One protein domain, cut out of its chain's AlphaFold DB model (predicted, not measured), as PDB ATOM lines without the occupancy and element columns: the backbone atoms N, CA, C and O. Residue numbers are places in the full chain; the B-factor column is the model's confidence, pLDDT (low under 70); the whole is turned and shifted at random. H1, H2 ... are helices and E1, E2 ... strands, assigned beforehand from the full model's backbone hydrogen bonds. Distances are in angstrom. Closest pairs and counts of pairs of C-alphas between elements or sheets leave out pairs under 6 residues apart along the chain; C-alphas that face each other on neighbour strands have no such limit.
ATOM      1  N   ALA A 472     -37.319 -22.491  23.632       67.38
ATOM      2  CA  ALA A 472     -38.345 -21.469  23.841       67.38
ATOM      3  C   ALA A 472     -38.078 -20.156  23.071       67.38
ATOM      4  O   ALA A 472     -39.022 -19.471  22.683       67.38
ATOM      5  N   ALA A 473     -36.814 -19.826  22.774       72.25
ATOM      6  CA  ALA A 473     -36.447 -18.660  21.960       72.25
ATOM      7  C   ALA A 473     -36.678 -18.866  20.445       72.25
ATOM      8  O   ALA A 473     -36.503 -17.930  19.659       72.25
ATOM      9  N   THR A 474     -37.083 -20.069  20.021       74.56
ATOM     10  CA  THR A 474     -37.359 -20.396  18.614       74.56
ATOM     11  C   THR A 474     -38.494 -19.546  18.051       74.56
ATOM     12  O   THR A 474     -39.644 -19.644  18.503       74.56
ATOM     13  N   HIS A 475     -38.185 -18.778  17.004       77.31
ATOM     14  CA  HIS A 475     -39.124 -17.891  16.322       77.31
ATOM     15  C   HIS A 475     -38.908 -17.860  14.799       77.31
ATOM     16  O   HIS A 475     -37.795 -18.028  14.295       77.31
ATOM     17  N   ILE A 476     -39.988 -17.605  14.055       74.88
ATOM     18  CA  ILE A 476     -39.962 -17.349  12.609       74.88
ATOM     19  C   ILE A 476     -40.335 -15.880  12.385       74.88
ATOM     20  O   ILE A 476     -41.441 -15.461  12.723       74.88
ATOM     21  N   THR A 477     -39.434 -15.078  11.814       70.81
ATOM     22  CA  THR A 477     -39.766 -13.697  11.418       70.81
ATOM     23  C   THR A 477     -40.566 -13.685  10.108       70.81
ATOM     24  O   THR A 477     -40.496 -14.625   9.315       70.81
ATOM     25  N   ALA A 478     -41.321 -12.616   9.830       64.81
ATOM     26  CA  ALA A 478     -42.130 -12.529   8.605       64.81
ATOM     27  C   ALA A 478     -41.289 -12.651   7.313       64.81
ATOM     28  O   ALA A 478     -41.727 -13.267   6.344       64.81
ATOM     29  N   GLU A 479     -40.053 -12.140   7.317       71.50
ATOM     30  CA  GLU A 479     -39.106 -12.309   6.206       71.50
ATOM     31  C   GLU A 479     -38.712 -13.783   6.017       71.50
ATOM     32  O   GLU A 479     -38.656 -14.272   4.888       71.50
ATOM     33  N   ARG A 480     -38.512 -14.528   7.113       82.56
ATOM     34  CA  ARG A 480     -38.222 -15.971   7.082       82.56
ATOM     35  C   ARG A 480     -39.427 -16.806   6.673       82.56
ATOM     36  O   ARG A 480     -39.250 -17.781   5.951       82.56
ATOM     37  N   ALA A 481     -40.637 -16.412   7.060       74.12
ATOM     38  CA  ALA A 481     -41.872 -17.044   6.601       74.12
ATOM     39  C   ALA A 481     -41.992 -16.964   5.066       74.12
ATOM     40  O   ALA A 481     -42.083 -18.000   4.403       74.12
ATOM     41  N   THR A 482     -41.864 -15.761   4.493       74.38
ATOM     42  CA  THR A 482     -41.793 -15.572   3.033       74.38
ATOM     43  C   THR A 482     -40.590 -16.298   2.426       74.38
ATOM     44  O   THR A 482     -40.732 -16.908   1.372       74.38
ATOM     45  N   HIS A 483     -39.421 -16.326   3.080       83.81
ATOM     46  CA  HIS A 483     -38.275 -17.108   2.600       83.81
ATOM     47  C   HIS A 483     -38.599 -18.609   2.509       83.81
ATOM     48  O   HIS A 483     -38.275 -19.254   1.518       83.81
ATOM     49  N   ILE A 484     -39.247 -19.200   3.509       89.31
ATOM     50  CA  ILE A 484     -39.560 -20.633   3.510       89.31
ATOM     51  C   ILE A 484     -40.598 -20.954   2.431       89.31
ATOM     52  O   ILE A 484     -40.364 -21.848   1.615       89.31
ATOM     53  N   LEU A 485     -41.702 -20.206   2.385       86.75
ATOM     54  CA  LEU A 485     -42.832 -20.492   1.501       86.75
ATOM     55  C   LEU A 485     -42.532 -20.129   0.041       86.75
ATOM     56  O   LEU A 485     -42.398 -21.025  -0.792       86.75
ATOM     57  N   ASP A 486     -42.353 -18.840  -0.248       84.12
ATOM     58  CA  ASP A 486     -42.199 -18.282  -1.601       84.12
ATOM     59  C   ASP A 486     -40.718 -18.199  -2.028       84.12
ATOM     60  O   ASP A 486     -40.327 -18.444  -3.178       84.12
ATOM     61  N   GLY A 487     -39.853 -17.909  -1.057       85.44
ATOM     62  CA  GLY A 487     -38.425 -17.650  -1.195       85.44
ATOM     63  C   GLY A 487     -38.078 -16.293  -1.787       85.44
ATOM     64  O   GLY A 487     -38.939 -15.534  -2.217       85.44
ATOM     65  N   ASP A 488     -36.775 -16.016  -1.839       82.69
ATOM     66  CA  ASP A 488     -36.278 -14.665  -2.112       82.69
ATOM     67  C   ASP A 488     -36.826 -14.065  -3.423       82.69
ATOM     68  O   ASP A 488     -36.838 -14.760  -4.453       82.69
ATOM     69  N   PRO A 489     -37.174 -12.763  -3.437       69.31
ATOM     70  CA  PRO A 489     -37.436 -12.042  -4.673       69.31
ATOM     71  C   PRO A 489     -36.152 -11.926  -5.524       69.31
ATOM     72  O   PRO A 489     -35.045 -11.834  -4.978       69.31
ATOM     73  N   PRO A 490     -36.250 -11.895  -6.868       59.72
ATOM     74  CA  PRO A 490     -35.089 -11.737  -7.745       59.72
ATOM     75  C   PRO A 490     -34.272 -10.470  -7.414       59.72
ATOM     76  O   PRO A 490     -34.865  -9.411  -7.212       59.72
ATOM     77  N   PRO A 491     -32.923 -10.526  -7.395       56.44
ATOM     78  CA  PRO A 491     -32.054 -11.591  -7.910       56.44
ATOM     79  C   PRO A 491     -31.763 -12.742  -6.927       56.44
ATOM     80  O   PRO A 491     -30.905 -13.579  -7.230       56.44
ATOM     81  N   GLY A 492     -32.439 -12.784  -5.774       63.06
ATOM     82  CA  GLY A 492     -32.311 -13.847  -4.780       63.06
ATOM     83  C   GLY A 492     -32.634 -15.243  -5.326       63.06
ATOM     84  O   GLY A 492     -33.245 -15.407  -6.386       63.06
ATOM     85  N   ARG A 493     -32.126 -16.270  -4.635       64.50
ATOM     86  CA  ARG A 493     -32.173 -17.683  -5.078       64.50
ATOM     87  C   ARG A 493     -32.396 -18.681  -3.937       64.50
ATOM     88  O   ARG A 493     -32.428 -19.886  -4.183       64.50
ATOM     89  N   GLY A 494     -32.492 -18.202  -2.702       74.75
ATOM     90  CA  GLY A 494     -32.830 -18.991  -1.533       74.75
ATOM     91  C   GLY A 494     -34.330 -19.255  -1.424       74.75
ATOM     92  O   GLY A 494     -35.137 -18.835  -2.265       74.75
ATOM     93  N   GLY A 495     -34.677 -20.000  -0.373       83.81
ATOM     94  CA  GLY A 495     -36.064 -20.235  -0.008       83.81
ATOM     95  C   GLY A 495     -36.932 -20.929  -1.061       83.81
ATOM     96  O   GLY A 495     -36.412 -21.505  -2.021       83.81
ATOM     97  N   GLY A 496     -38.246 -20.829  -0.888       86.38
ATOM     98  CA  GLY A 496     -39.250 -21.238  -1.865       86.38
ATOM     99  C   GLY A 496     -39.446 -22.744  -1.911       86.38
ATOM    100  O   GLY A 496     -38.912 -23.415  -2.796       86.38
ATOM    101  N   HIS A 497     -40.176 -23.238  -0.915       92.44
ATOM    102  CA  HIS A 497     -40.441 -24.652  -0.666       92.44
ATOM    103  C   HIS A 497     -41.940 -24.980  -0.588       92.44
ATOM    104  O   HIS A 497     -42.287 -26.153  -0.456       92.44
ATOM    105  N   MET A 498     -42.841 -23.996  -0.687       88.00
ATOM    106  CA  MET A 498     -44.271 -24.267  -0.866       88.00
ATOM    107  C   MET A 498     -44.525 -24.962  -2.217       88.00
ATOM    108  O   MET A 498     -43.753 -24.809  -3.168       88.00
ATOM    109  N   HIS A 499     -45.595 -25.753  -2.300       89.00
ATOM    110  CA  HIS A 499     -45.934 -26.495  -3.511       89.00
ATOM    111  C   HIS A 499     -46.190 -25.571  -4.716       89.00
ATOM    112  O   HIS A 499     -46.926 -24.590  -4.611       89.00
ATOM    113  N   GLY A 500     -45.625 -25.910  -5.878       84.12
ATOM    114  CA  GLY A 500     -45.844 -25.200  -7.142       84.12
ATOM    115  C   GLY A 500     -44.920 -24.000  -7.391       84.12
ATOM    116  O   GLY A 500     -45.039 -23.355  -8.433       84.12
ATOM    117  N   ILE A 501     -43.975 -23.713  -6.489       85.69
ATOM    118  CA  ILE A 501     -42.993 -22.621  -6.630       85.69
ATOM    119  C   ILE A 501     -41.966 -22.901  -7.752       85.69
ATOM    120  O   ILE A 501     -41.407 -21.975  -8.345       85.69
ATOM    121  N   GLY A 502     -41.711 -24.171  -8.077       84.25
ATOM    122  CA  GLY A 502     -40.969 -24.620  -9.258       84.25
ATOM    123  C   GLY A 502     -39.469 -24.302  -9.263       84.25
ATOM    124  O   GLY A 502     -38.827 -24.389 -10.315       84.25
ATOM    125  N   LYS A 503     -38.877 -23.907  -8.125       81.75
ATOM    126  CA  LYS A 503     -37.457 -23.517  -8.041       81.75
ATOM    127  C   LYS A 503     -36.537 -24.722  -8.359       81.75
ATOM    128  O   LYS A 503     -36.548 -25.702  -7.616       81.75
ATOM    129  N   PRO A 504     -35.718 -24.689  -9.437       81.19
ATOM    130  CA  PRO A 504     -34.971 -25.865  -9.903       81.19
ATOM    131  C   PRO A 504     -33.978 -26.428  -8.879       81.19
ATOM    132  O   PRO A 504     -33.118 -25.700  -8.381       81.19
ATOM    133  N   GLY A 505     -34.027 -27.740  -8.631       80.50
ATOM    134  CA  GLY A 505     -33.134 -28.429  -7.693       80.50
ATOM    135  C   GLY A 505     -33.480 -28.262  -6.209       80.50
ATOM    136  O   GLY A 505     -32.621 -28.534  -5.371       80.50
ATOM    137  N   LYS A 506     -34.695 -27.801  -5.893       85.31
ATOM    138  CA  LYS A 506     -35.263 -27.697  -4.540       85.31
ATOM    139  C   LYS A 506     -36.339 -28.764  -4.317       85.31
ATOM    140  O   LYS A 506     -36.998 -29.166  -5.272       85.31
ATOM    141  N   SER A 507     -36.545 -29.167  -3.067       91.19
ATOM    142  CA  SER A 507     -37.714 -29.940  -2.640       91.19
ATOM    143  C   SER A 507     -38.884 -29.028  -2.256       91.19
ATOM    144  O   SER A 507     -38.669 -27.938  -1.726       91.19
ATOM    145  N   GLU A 508     -40.111 -29.482  -2.494       90.50
ATOM    146  CA  GLU A 508     -41.359 -28.796  -2.149       90.50
ATOM    147  C   GLU A 508     -42.216 -29.621  -1.185       90.50
ATOM    148  O   GLU A 508     -42.193 -30.858  -1.209       90.50
ATOM    149  N   PHE A 509     -42.974 -28.921  -0.339       91.44
ATOM    150  CA  PHE A 509     -43.962 -29.498   0.572       91.44
ATOM    151  C   PHE A 509     -45.161 -30.101  -0.195       91.44
ATOM    152  O   PHE A 509     -45.367 -29.785  -1.374       91.44
ATOM    153  N   PRO A 510     -45.955 -30.988   0.441       90.62
ATOM    154  CA  PRO A 510     -47.108 -31.614  -0.202       90.62
ATOM    155  C   PRO A 510     -48.146 -30.602  -0.706       90.62
ATOM    156  O   PRO A 510     -48.414 -29.598  -0.055       90.62
ATOM    157  N   LEU A 511     -48.813 -30.926  -1.818       73.62
ATOM    158  CA  LEU A 511     -49.892 -30.121  -2.422       73.62
ATOM    159  C   LEU A 511     -51.041 -29.773  -1.448       73.62
ATOM    160  O   LEU A 511     -51.707 -28.761  -1.628       73.62
ATOM    161  N   GLY A 512     -51.281 -30.606  -0.430       73.94
ATOM    162  CA  GLY A 512     -52.306 -30.391   0.602       73.94
ATOM    163  C   GLY A 512     -51.826 -29.644   1.855       73.94
ATOM    164  O   GLY A 512     -52.509 -29.697   2.876       73.94
ATOM    165  N   TRP A 513     -50.641 -29.029   1.831       78.88
ATOM    166  CA  TRP A 513     -50.108 -28.226   2.935       78.88
ATOM    167  C   TRP A 513     -50.077 -26.743   2.554       78.88
ATOM    168  O   TRP A 513     -49.491 -26.365   1.539       78.88
ATOM    169  N   ASP A 514     -50.688 -25.902   3.387       70.56
ATOM    170  CA  ASP A 514     -50.701 -24.452   3.221       70.56
ATOM    171  C   ASP A 514     -49.578 -23.760   4.017       70.56
ATOM    172  O   ASP A 514     -48.800 -24.392   4.736       70.56
ATOM    173  N   GLY A 515     -49.471 -22.437   3.859       66.50
ATOM    174  CA  GLY A 515     -48.460 -21.625   4.538       66.50
ATOM    175  C   GLY A 515     -48.479 -21.766   6.067       66.50
ATOM    176  O   GLY A 515     -47.438 -22.105   6.635       66.50
ATOM    177  N   PRO A 516     -49.628 -21.554   6.742       69.31
ATOM    178  CA  PRO A 516     -49.763 -21.755   8.184       69.31
ATOM    179  C   PRO A 516     -49.327 -23.148   8.657       69.31
ATOM    180  O   PRO A 516     -48.507 -23.236   9.570       69.31
ATOM    181  N   ARG A 517     -49.784 -24.230   8.007       77.50
ATOM    182  CA  ARG A 517     -49.408 -25.609   8.369       77.50
ATOM    183  C   ARG A 517     -47.912 -25.865   8.208       77.50
ATOM    184  O   ARG A 517     -47.297 -26.457   9.093       77.50
ATOM    185  N   ILE A 518     -47.314 -25.402   7.107       73.81
ATOM    186  CA  ILE A 518     -45.865 -25.515   6.874       73.81
ATOM    187  C   ILE A 518     -45.089 -24.817   7.997       73.81
ATOM    188  O   ILE A 518     -44.167 -25.406   8.556       73.81
ATOM    189  N   LEU A 519     -45.449 -23.576   8.334       74.88
ATOM    190  CA  LEU A 519     -44.727 -22.791   9.337       74.88
ATOM    191  C   LEU A 519     -44.927 -23.336  10.759       74.88
ATOM    192  O   LEU A 519     -43.954 -23.393  11.510       74.88
ATOM    193  N   GLY A 520     -46.129 -23.816  11.095       66.56
ATOM    194  CA  GLY A 520     -46.413 -24.496  12.361       66.56
ATOM    195  C   GLY A 520     -45.548 -25.743  12.554       66.56
ATOM    196  O   GLY A 520     -44.811 -25.831  13.534       66.56
ATOM    197  N   HIS A 521     -45.533 -26.652  11.571       77.44
ATOM    198  CA  HIS A 521     -44.680 -27.851  11.600       77.44
ATOM    199  C   HIS A 521     -43.181 -27.513  11.672       77.44
ATOM    200  O   HIS A 521     -42.410 -28.231  12.304       77.44
ATOM    201  N   VAL A 522     -42.746 -26.418  11.041       79.75
ATOM    202  CA  VAL A 522     -41.350 -25.950  11.097       79.75
ATOM    203  C   VAL A 522     -40.979 -25.397  12.475       79.75
ATOM    204  O   VAL A 522     -39.884 -25.689  12.961       79.75
ATOM    205  N   GLN A 523     -41.857 -24.617  13.108       80.75
ATOM    206  CA  GLN A 523     -41.592 -24.052  14.431       80.75
ATOM    207  C   GLN A 523     -41.679 -25.115  15.531       80.75
ATOM    208  O   GLN A 523     -40.834 -25.118  16.427       80.75
ATOM    209  N   ASP A 524     -42.623 -26.053  15.423       74.00
ATOM    210  CA  ASP A 524     -42.701 -27.208  16.317       74.00
ATOM    211  C   ASP A 524     -41.453 -28.093  16.206       74.00
ATOM    212  O   ASP A 524     -40.820 -28.339  17.221       74.00
ATOM    213  N   ILE A 525     -41.001 -28.489  15.009       84.31
ATOM    214  CA  ILE A 525     -39.778 -29.311  14.871       84.31
ATOM    215  C   ILE A 525     -38.535 -28.613  15.442       84.31
ATOM    216  O   ILE A 525     -37.651 -29.281  15.974       84.31
ATOM    217  N   ALA A 526     -38.442 -27.286  15.336       84.06
ATOM    218  CA  ALA A 526     -37.329 -26.539  15.916       84.06
ATOM    219  C   ALA A 526     -37.381 -26.468  17.456       84.06
ATOM    220  O   ALA A 526     -36.329 -26.482  18.095       84.06
ATOM    221  N   ARG A 527     -38.578 -26.451  18.056       82.31
ATOM    222  CA  ARG A 527     -38.772 -26.553  19.514       82.31
ATOM    223  C   ARG A 527     -38.586 -27.992  20.013       82.31
ATOM    224  O   ARG A 527     -37.866 -28.207  20.983       82.31
ATOM    225  N   ASN A 528     -39.155 -28.952  19.284       79.50
ATOM    226  CA  ASN A 528     -39.346 -30.361  19.625       79.50
ATOM    227  C   ASN A 528     -38.772 -31.291  18.519       79.50
ATOM    228  O   ASN A 528     -39.528 -31.844  17.705       79.50
ATOM    229  N   PRO A 529     -37.436 -31.467  18.444       84.12
ATOM    230  CA  PRO A 529     -36.799 -32.318  17.439       84.12
ATOM    231  C   PRO A 529     -37.094 -33.811  17.641       84.12
ATOM    232  O   PRO A 529     -37.126 -34.290  18.771       84.12
ATOM    233  N   ASP A 530     -37.161 -34.586  16.552       77.81
ATOM    234  CA  ASP A 530     -37.181 -36.059  16.638       77.81
ATOM    235  C   ASP A 530     -35.789 -36.634  17.003       77.81
ATOM    236  O   ASP A 530     -35.655 -37.825  17.287       77.81
ATOM    237  N   GLN A 531     -34.726 -35.832  16.853       82.94
ATOM    238  CA  GLN A 531     -33.318 -36.243  16.934       82.94
ATOM    239  C   GLN A 531     -32.453 -35.080  17.458       82.94
ATOM    240  O   GLN A 531     -32.713 -33.944  17.050       82.94
ATOM    241  N   PRO A 532     -31.415 -35.328  18.287       87.38
ATOM    242  CA  PRO A 532     -30.586 -34.265  18.854       87.38
ATOM    243  C   PRO A 532     -30.001 -33.301  17.803       87.38
ATOM    244  O   PRO A 532     -29.352 -33.759  16.856       87.38
ATOM    245  N   PRO A 533     -30.226 -31.977  17.930       91.25
ATOM    246  CA  PRO A 533     -29.765 -30.981  16.965       91.25
ATOM    247  C   PRO A 533     -28.259 -31.000  16.678       91.25
ATOM    248  O   PRO A 533     -27.415 -30.955  17.572       91.25
ATOM    249  N   GLU A 534     -27.903 -30.986  15.391       92.12
ATOM    250  CA  GLU A 534     -26.510 -31.028  14.947       92.12
ATOM    251  C   GLU A 534     -25.967 -29.619  14.667       92.12
ATOM    252  O   GLU A 534     -26.327 -28.980  13.670       92.12
ATOM    253  N   LYS A 535     -25.021 -29.152  15.488       90.81
ATOM    254  CA  LYS A 535     -24.299 -27.892  15.249       90.81
ATOM    255  C   LYS A 535     -23.386 -28.005  14.022       90.81
ATOM    256  O   LYS A 535     -22.396 -28.739  14.036       90.81
ATOM    257  N   LYS A 536     -23.678 -27.256  12.953       87.38
ATOM    258  CA  LYS A 536     -22.850 -27.183  11.736       87.38
ATOM    259  C   LYS A 536     -22.404 -25.751  11.469       87.38
ATOM    260  O   LYS A 536     -23.139 -24.945  10.901       87.38
ATOM    261  N   ARG A 537     -21.139 -25.477  11.812       84.88
ATOM    262  CA  ARG A 537     -20.572 -24.120  11.903       84.88
ATOM    263  C   ARG A 537     -21.379 -23.312  12.928       84.88
ATOM    264  O   ARG A 537     -21.573 -23.794  14.038       84.88
ATOM    265  N   ASP A 538     -21.854 -22.136  12.552       84.44
ATOM    266  CA  ASP A 538     -22.530 -21.176  13.433       84.44
ATOM    267  C   ASP A 538     -24.054 -21.423  13.550       84.44
ATOM    268  O   ASP A 538     -24.755 -20.704  14.262       84.44
ATOM    269  N   ARG A 539     -24.552 -22.465  12.862       90.25
ATOM    270  CA  ARG A 539     -25.970 -22.820  12.718       90.25
ATOM    271  C   ARG A 539     -26.299 -24.211  13.243       90.25
ATOM    272  O   ARG A 539     -25.440 -25.091  13.319       90.25
ATOM    273  N   TRP A 540     -27.580 -24.410  13.513       93.19
ATOM    274  CA  TRP A 540     -28.151 -25.646  14.029       93.19
ATOM    275  C   TRP A 540     -28.977 -26.340  12.962       93.19
ATOM    276  O   TRP A 540     -29.897 -25.736  12.421       93.19
ATOM    277  N   GLU A 541     -28.654 -27.594  12.644       94.88
ATOM    278  CA  GLU A 541     -29.489 -28.431  11.784       94.88
ATOM    279  C   GLU A 541     -30.381 -29.333  12.630       94.88
ATOM    280  O   GLU A 541     -29.892 -30.155  13.405       94.88
ATOM    281  N   ILE A 542     -31.688 -29.192  12.437       93.06
ATOM    282  CA  ILE A 542     -32.722 -29.882  13.202       93.06
ATOM    283  C   ILE A 542     -33.544 -30.736  12.241       93.06
ATOM    284  O   ILE A 542     -33.824 -30.319  11.114       93.06
ATOM    285  N   TYR A 543     -33.929 -31.931  12.680       88.75
ATOM    286  CA  TYR A 543     -34.753 -32.850  11.903       88.75
ATOM    287  C   TYR A 543     -35.957 -33.297  12.720       88.75
ATOM    288  O   TYR A 543     -35.826 -33.651  13.890       88.75
ATOM    289  N   GLY A 544     -37.113 -33.338  12.067       81.56
ATOM    290  CA  GLY A 544     -38.318 -33.908  12.645       81.56
ATOM    291  C   GLY A 544     -39.302 -34.372  11.584       81.56
ATOM    292  O   GLY A 544     -39.123 -34.084  10.396       81.56
ATOM    293  N   SER A 545     -40.317 -35.118  12.001       81.75
ATOM    294  CA  SER A 545     -41.254 -35.794  11.103       81.75
ATOM    295  C   SER A 545     -42.684 -35.453  11.496       81.75
ATOM    296  O   SER A 545     -43.099 -35.752  12.613       81.75
ATOM    297  N   ARG A 546     -43.452 -34.837  10.591       81.69
ATOM    298  CA  ARG A 546     -44.871 -34.494  10.807       81.69
ATOM    299  C   ARG A 546     -45.691 -34.960   9.607       81.69
ATOM    300  O   ARG A 546     -45.243 -34.847   8.468       81.69
ATOM    301  N   ASP A 547     -46.827 -35.602   9.869       72.50
ATOM    302  CA  ASP A 547     -47.672 -36.315   8.891       72.50
ATOM    303  C   ASP A 547     -46.893 -37.270   7.949       72.50
ATOM    304  O   ASP A 547     -47.213 -37.436   6.772       72.50
ATOM    305  N   GLY A 548     -45.812 -37.882   8.451       68.62
ATOM    306  CA  GLY A 548     -44.913 -38.749   7.672       68.62
ATOM    307  C   GLY A 548     -43.917 -38.016   6.756       68.62
ATOM    308  O   GLY A 548     -43.117 -38.668   6.082       68.62
ATOM    309  N   VAL A 549     -43.921 -36.681   6.734       79.38
ATOM    310  CA  VAL A 549     -42.926 -35.852   6.043       79.38
ATOM    311  C   VAL A 549     -41.783 -35.525   6.998       79.38
ATOM    312  O   VAL A 549     -41.971 -34.810   7.981       79.38
ATOM    313  N   ARG A 550     -40.576 -36.009   6.689       88.38
ATOM    314  CA  ARG A 550     -39.341 -35.598   7.368       88.38
ATOM    315  C   ARG A 550     -38.919 -34.228   6.845       88.38
ATOM    316  O   ARG A 550     -38.604 -34.083   5.661       88.38
ATOM    317  N   ILE A 551     -38.881 -33.245   7.731       93.06
ATOM    318  CA  ILE A 551     -38.495 -31.857   7.475       93.06
ATOM    319  C   ILE A 551     -37.110 -31.620   8.082       93.06
ATOM    320  O   ILE A 551     -36.744 -32.212   9.100       93.06
ATOM    321  N   LYS A 552     -36.332 -30.747   7.445       95.25
ATOM    322  CA  LYS A 552     -35.126 -30.158   8.020       95.25
ATOM    323  C   LYS A 552     -35.373 -28.684   8.300       95.25
ATOM    324  O   LYS A 552     -35.806 -27.960   7.403       95.25
ATOM    325  N   VAL A 553     -35.033 -28.246   9.506       95.50
ATOM    326  CA  VAL A 553     -35.076 -26.845   9.941       95.50
ATOM    327  C   VAL A 553     -33.654 -26.381  10.259       95.50
ATOM    328  O   VAL A 553     -32.794 -27.191  10.617       95.50
ATOM    329  N   VAL A 554     -33.376 -25.091  10.067       94.38
ATOM    330  CA  VAL A 554     -32.068 -24.488  10.347       94.38
ATOM    331  C   VAL A 554     -32.238 -23.238  11.205       94.38
ATOM    332  O   VAL A 554     -32.859 -22.284  10.738       94.38
ATOM    333  N   LEU A 555     -31.661 -23.224  12.412       92.38
ATOM    334  CA  LEU A 555     -31.613 -22.037  13.285       92.38
ATOM    335  C   LEU A 555     -30.250 -21.331  13.221       92.38
ATOM    336  O   LEU A 555     -29.217 -21.986  13.035       92.38
ATOM    337  N   GLU A 556     -30.241 -20.017  13.454       89.88
ATOM    338  CA  GLU A 556     -29.066 -19.325  14.007       89.88
ATOM    339  C   GLU A 556     -28.915 -19.619  15.517       89.88
ATOM    340  O   GLU A 556     -29.733 -20.298  16.139       89.88
ATOM    341  N   SER A 557     -27.846 -19.113  16.134       84.25
ATOM    342  CA  SER A 557     -27.559 -19.328  17.564       84.25
ATOM    343  C   SER A 557     -28.425 -18.499  18.538       84.25
ATOM    344  O   SER A 557     -28.247 -18.626  19.745       84.25
ATOM    345  N   ASP A 558     -29.349 -17.669  18.044       79.00
ATOM    346  CA  ASP A 558     -30.309 -16.870  18.828       79.00
ATOM    347  C   ASP A 558     -31.752 -17.417  18.799       79.00
ATOM    348  O   ASP A 558     -32.614 -16.909  19.515       79.00
ATOM    349  N   GLY A 559     -32.012 -18.461  18.003       80.69
ATOM    350  CA  GLY A 559     -33.340 -19.051  17.821       80.69
ATOM    351  C   GLY A 559     -34.104 -18.581  16.576       80.69
ATOM    352  O   GLY A 559     -35.225 -19.049  16.371       80.69
ATOM    353  N   GLU A 560     -33.549 -17.715  15.716       87.12
ATOM    354  CA  GLU A 560     -34.214 -17.399  14.442       87.12
ATOM    355  C   GLU A 560     -34.165 -18.601  13.480       87.12
ATOM    356  O   GLU A 560     -33.088 -19.098  13.130       87.12
ATOM    357  N   VAL A 561     -35.326 -19.038  12.978       90.81
ATOM    358  CA  VAL A 561     -35.411 -20.003  11.870       90.81
ATOM    359  C   VAL A 561     -34.969 -19.345  10.560       90.81
ATOM    360  O   VAL A 561     -35.711 -18.588   9.942       90.81
ATOM    361  N   VAL A 562     -33.783 -19.706  10.072       90.56
ATOM    362  CA  VAL A 562     -33.210 -19.212   8.808       90.56
ATOM    363  C   VAL A 562     -33.967 -19.742   7.591       90.56
ATOM    364  O   VAL A 562     -34.198 -19.021   6.621       90.56
ATOM    365  N   THR A 563     -34.253 -21.044   7.594       93.06
ATOM    366  CA  THR A 563     -34.885 -21.762   6.485       93.06
ATOM    367  C   THR A 563     -35.338 -23.141   6.955       93.06
ATOM    368  O   THR A 563     -34.740 -23.730   7.856       93.06
ATOM    369  N   ALA A 564     -36.333 -23.700   6.276       93.88
ATOM    370  CA  ALA A 564     -36.751 -25.082   6.438       93.88
ATOM    371  C   ALA A 564     -37.240 -25.663   5.110       93.88
ATOM    372  O   ALA A 564     -37.654 -24.910   4.225       93.88
ATOM    373  N   TYR A 565     -37.150 -26.983   4.955       93.81
ATOM    374  CA  TYR A 565     -37.581 -27.688   3.748       93.81
ATOM    375  C   TYR A 565     -37.839 -29.179   3.999       93.81
ATOM    376  O   TYR A 565     -37.211 -29.770   4.885       93.81
ATOM    377  N   PRO A 566     -38.724 -29.824   3.220       94.06
ATOM    378  CA  PRO A 566     -38.941 -31.258   3.323       94.06
ATOM    379  C   PRO A 566     -37.758 -32.013   2.711       94.06
ATOM    380  O   PRO A 566     -37.218 -31.626   1.674       94.06
ATOM    381  N   VAL A 567     -37.356 -33.104   3.354       90.06
ATOM    382  CA  VAL A 567     -36.257 -33.978   2.915       90.06
ATOM    383  C   VAL A 567     -36.803 -35.235   2.241       90.06
ATOM    384  O   VAL A 567     -36.254 -35.691   1.243       90.06
ATOM    385  N   SER A 568     -37.882 -35.805   2.782       79.56
ATOM    386  CA  SER A 568     -38.477 -37.057   2.298       79.56
ATOM    387  C   SER A 568     -39.840 -37.299   2.940       79.56
ATOM    388  O   SER A 568     -39.980 -37.082   4.141       79.56
ATOM    389  N   GLY A 569     -40.811 -37.820   2.191       81.38
ATOM    390  CA  GLY A 569     -42.097 -38.262   2.736       81.38
ATOM    391  C   GLY A 569     -43.201 -38.327   1.678       81.38
ATOM    392  O   GLY A 569     -42.936 -38.043   0.505       81.38
ATOM    393  N   PRO A 570     -44.436 -38.684   2.068       68.56
ATOM    394  CA  PRO A 570     -45.599 -38.627   1.187       68.56
ATOM    395  C   PRO A 570     -45.782 -37.220   0.601       68.56
ATOM    396  O   PRO A 570     -45.698 -36.227   1.317       68.56
ATOM    397  N   GLY A 571     -46.016 -37.122  -0.708       78.75
ATOM    398  CA  GLY A 571     -46.290 -35.849  -1.390       78.75
ATOM    399  C   GLY A 571     -45.102 -34.891  -1.577       78.75
ATOM    400  O   GLY A 571     -45.275 -33.880  -2.253       78.75
ATOM    401  N   VAL A 572     -43.911 -35.190  -1.042       85.94
ATOM    402  CA  VAL A 572     -42.705 -34.365  -1.240       85.94
ATOM    403  C   VAL A 572     -42.225 -34.461  -2.692       85.94
ATOM    404  O   VAL A 572     -42.044 -35.561  -3.217       85.94
ATOM    405  N   HIS A 573     -41.981 -33.318  -3.333       81.75
ATOM    406  CA  HIS A 573     -41.591 -33.234  -4.746       81.75
ATOM    407  C   HIS A 573     -40.214 -32.570  -4.911       81.75
ATOM    408  O   HIS A 573     -40.028 -31.440  -4.477       81.75
ATOM    409  N   GLU A 574     -39.241 -33.234  -5.551       86.75
ATOM    410  CA  GLU A 574     -37.971 -32.597  -5.943       86.75
ATOM    411  C   GLU A 574     -38.050 -32.010  -7.359       86.75
ATOM    412  O   GLU A 574     -38.176 -32.732  -8.351       86.75
ATOM    413  N   ASN A 575     -37.881 -30.693  -7.469       84.56
ATOM    414  CA  ASN A 575     -37.819 -29.999  -8.748       84.56
ATOM    415  C   ASN A 575     -36.552 -30.374  -9.538       84.56
ATOM    416  O   ASN A 575     -35.443 -30.348  -8.987       84.56
ATOM    417  N   PRO A 576     -36.654 -30.615 -10.859       79.44
ATOM    418  CA  PRO A 576     -35.512 -30.994 -11.682       79.44
ATOM    419  C   PRO A 576     -34.411 -29.927 -11.648       79.44
ATOM    420  O   PRO A 576     -34.664 -28.725 -11.753       79.44
TER     421      PRO A 576
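AT A GLANCE: This is residues 472 to 576 of the 579 residues of the protein "WXG100 family type VII secretion target" of Saccharopolyspora shandongensis (UniProt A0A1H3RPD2). A strongly twisted sheet of four strands has the helix H2 packed over one face, while the shorter helix H1 sits by the edge strand E4. Much of the long stretch of residues 486 to 514, which has no named element, loops beyond the E4 edge, and there residues 507 to 508 pair antiparallel with residues 573 to 574 near the end of the printed part. The 105 printed residues include, along the chain, H1, H2, E1, E2, E3 and E4; the sheet's order is E1, E2, E3, E4, antiparallel throughout. The class is mixed, helices and strands, with under half of the residues in named elements; the whole is compact, with a radius of gyration of the C-alphas of 12.7 A and spans of 32 by 32 by 24 A.

HOW THE PARTS SIT: H1, residues 478 to 485, only just touches H2, residues 515 to 527, with 3 pairs of C-alphas within 8 A; the closest C-alphas, of Leu 485 and Gly 515, are 6.5 A apart. Their lines are about perpendicular at 76 degrees. E1, residues 534 to 536, E2, residues 539 to 546, E3, residues 549 to 555, and E4, residues 561 to 568, form a meander, each strand the antiparallel neighbour of the one before. N 534 and O 541 of E1 and E2 are 2.9 A apart, N 542 and O 553 of E2 and E3 2.9 A, and N 552 and O 565 of E3 and E4 2.9 A, within hydrogen-bond range. H2 is on the sheet in two layers, a helix on one face; its closest C-alphas to E2 are those of Ile 525 and Gly 544, 5.3 A. H1 only grazes the sheet, with Ile 484 and Thr 563 of E4 the closest C-alphas at 5.7 A. In H1 and H2 every O i to N i+4 pair is within hydrogen-bond range.

IN THESE COORDINATES: H1 begins at C-alpha 478 (-42.130, -12.529, 8.605) and is 10.7 A long; H2 is 18.5 A. E1 is 6.2 A, E2 22.3 A, E3 19.3 A and E4 19.8 A, ending at C-alpha 568 (-38.477, -37.057, 2.298).

THE WHOLE: The C-alphas of Ala 472 and Pro 576, the two farthest apart, are 36.9 A apart. The printed part has no cut, and the link from H1 to H2 is long. Twelve residues have pLDDT under 70, among them 489 to 493.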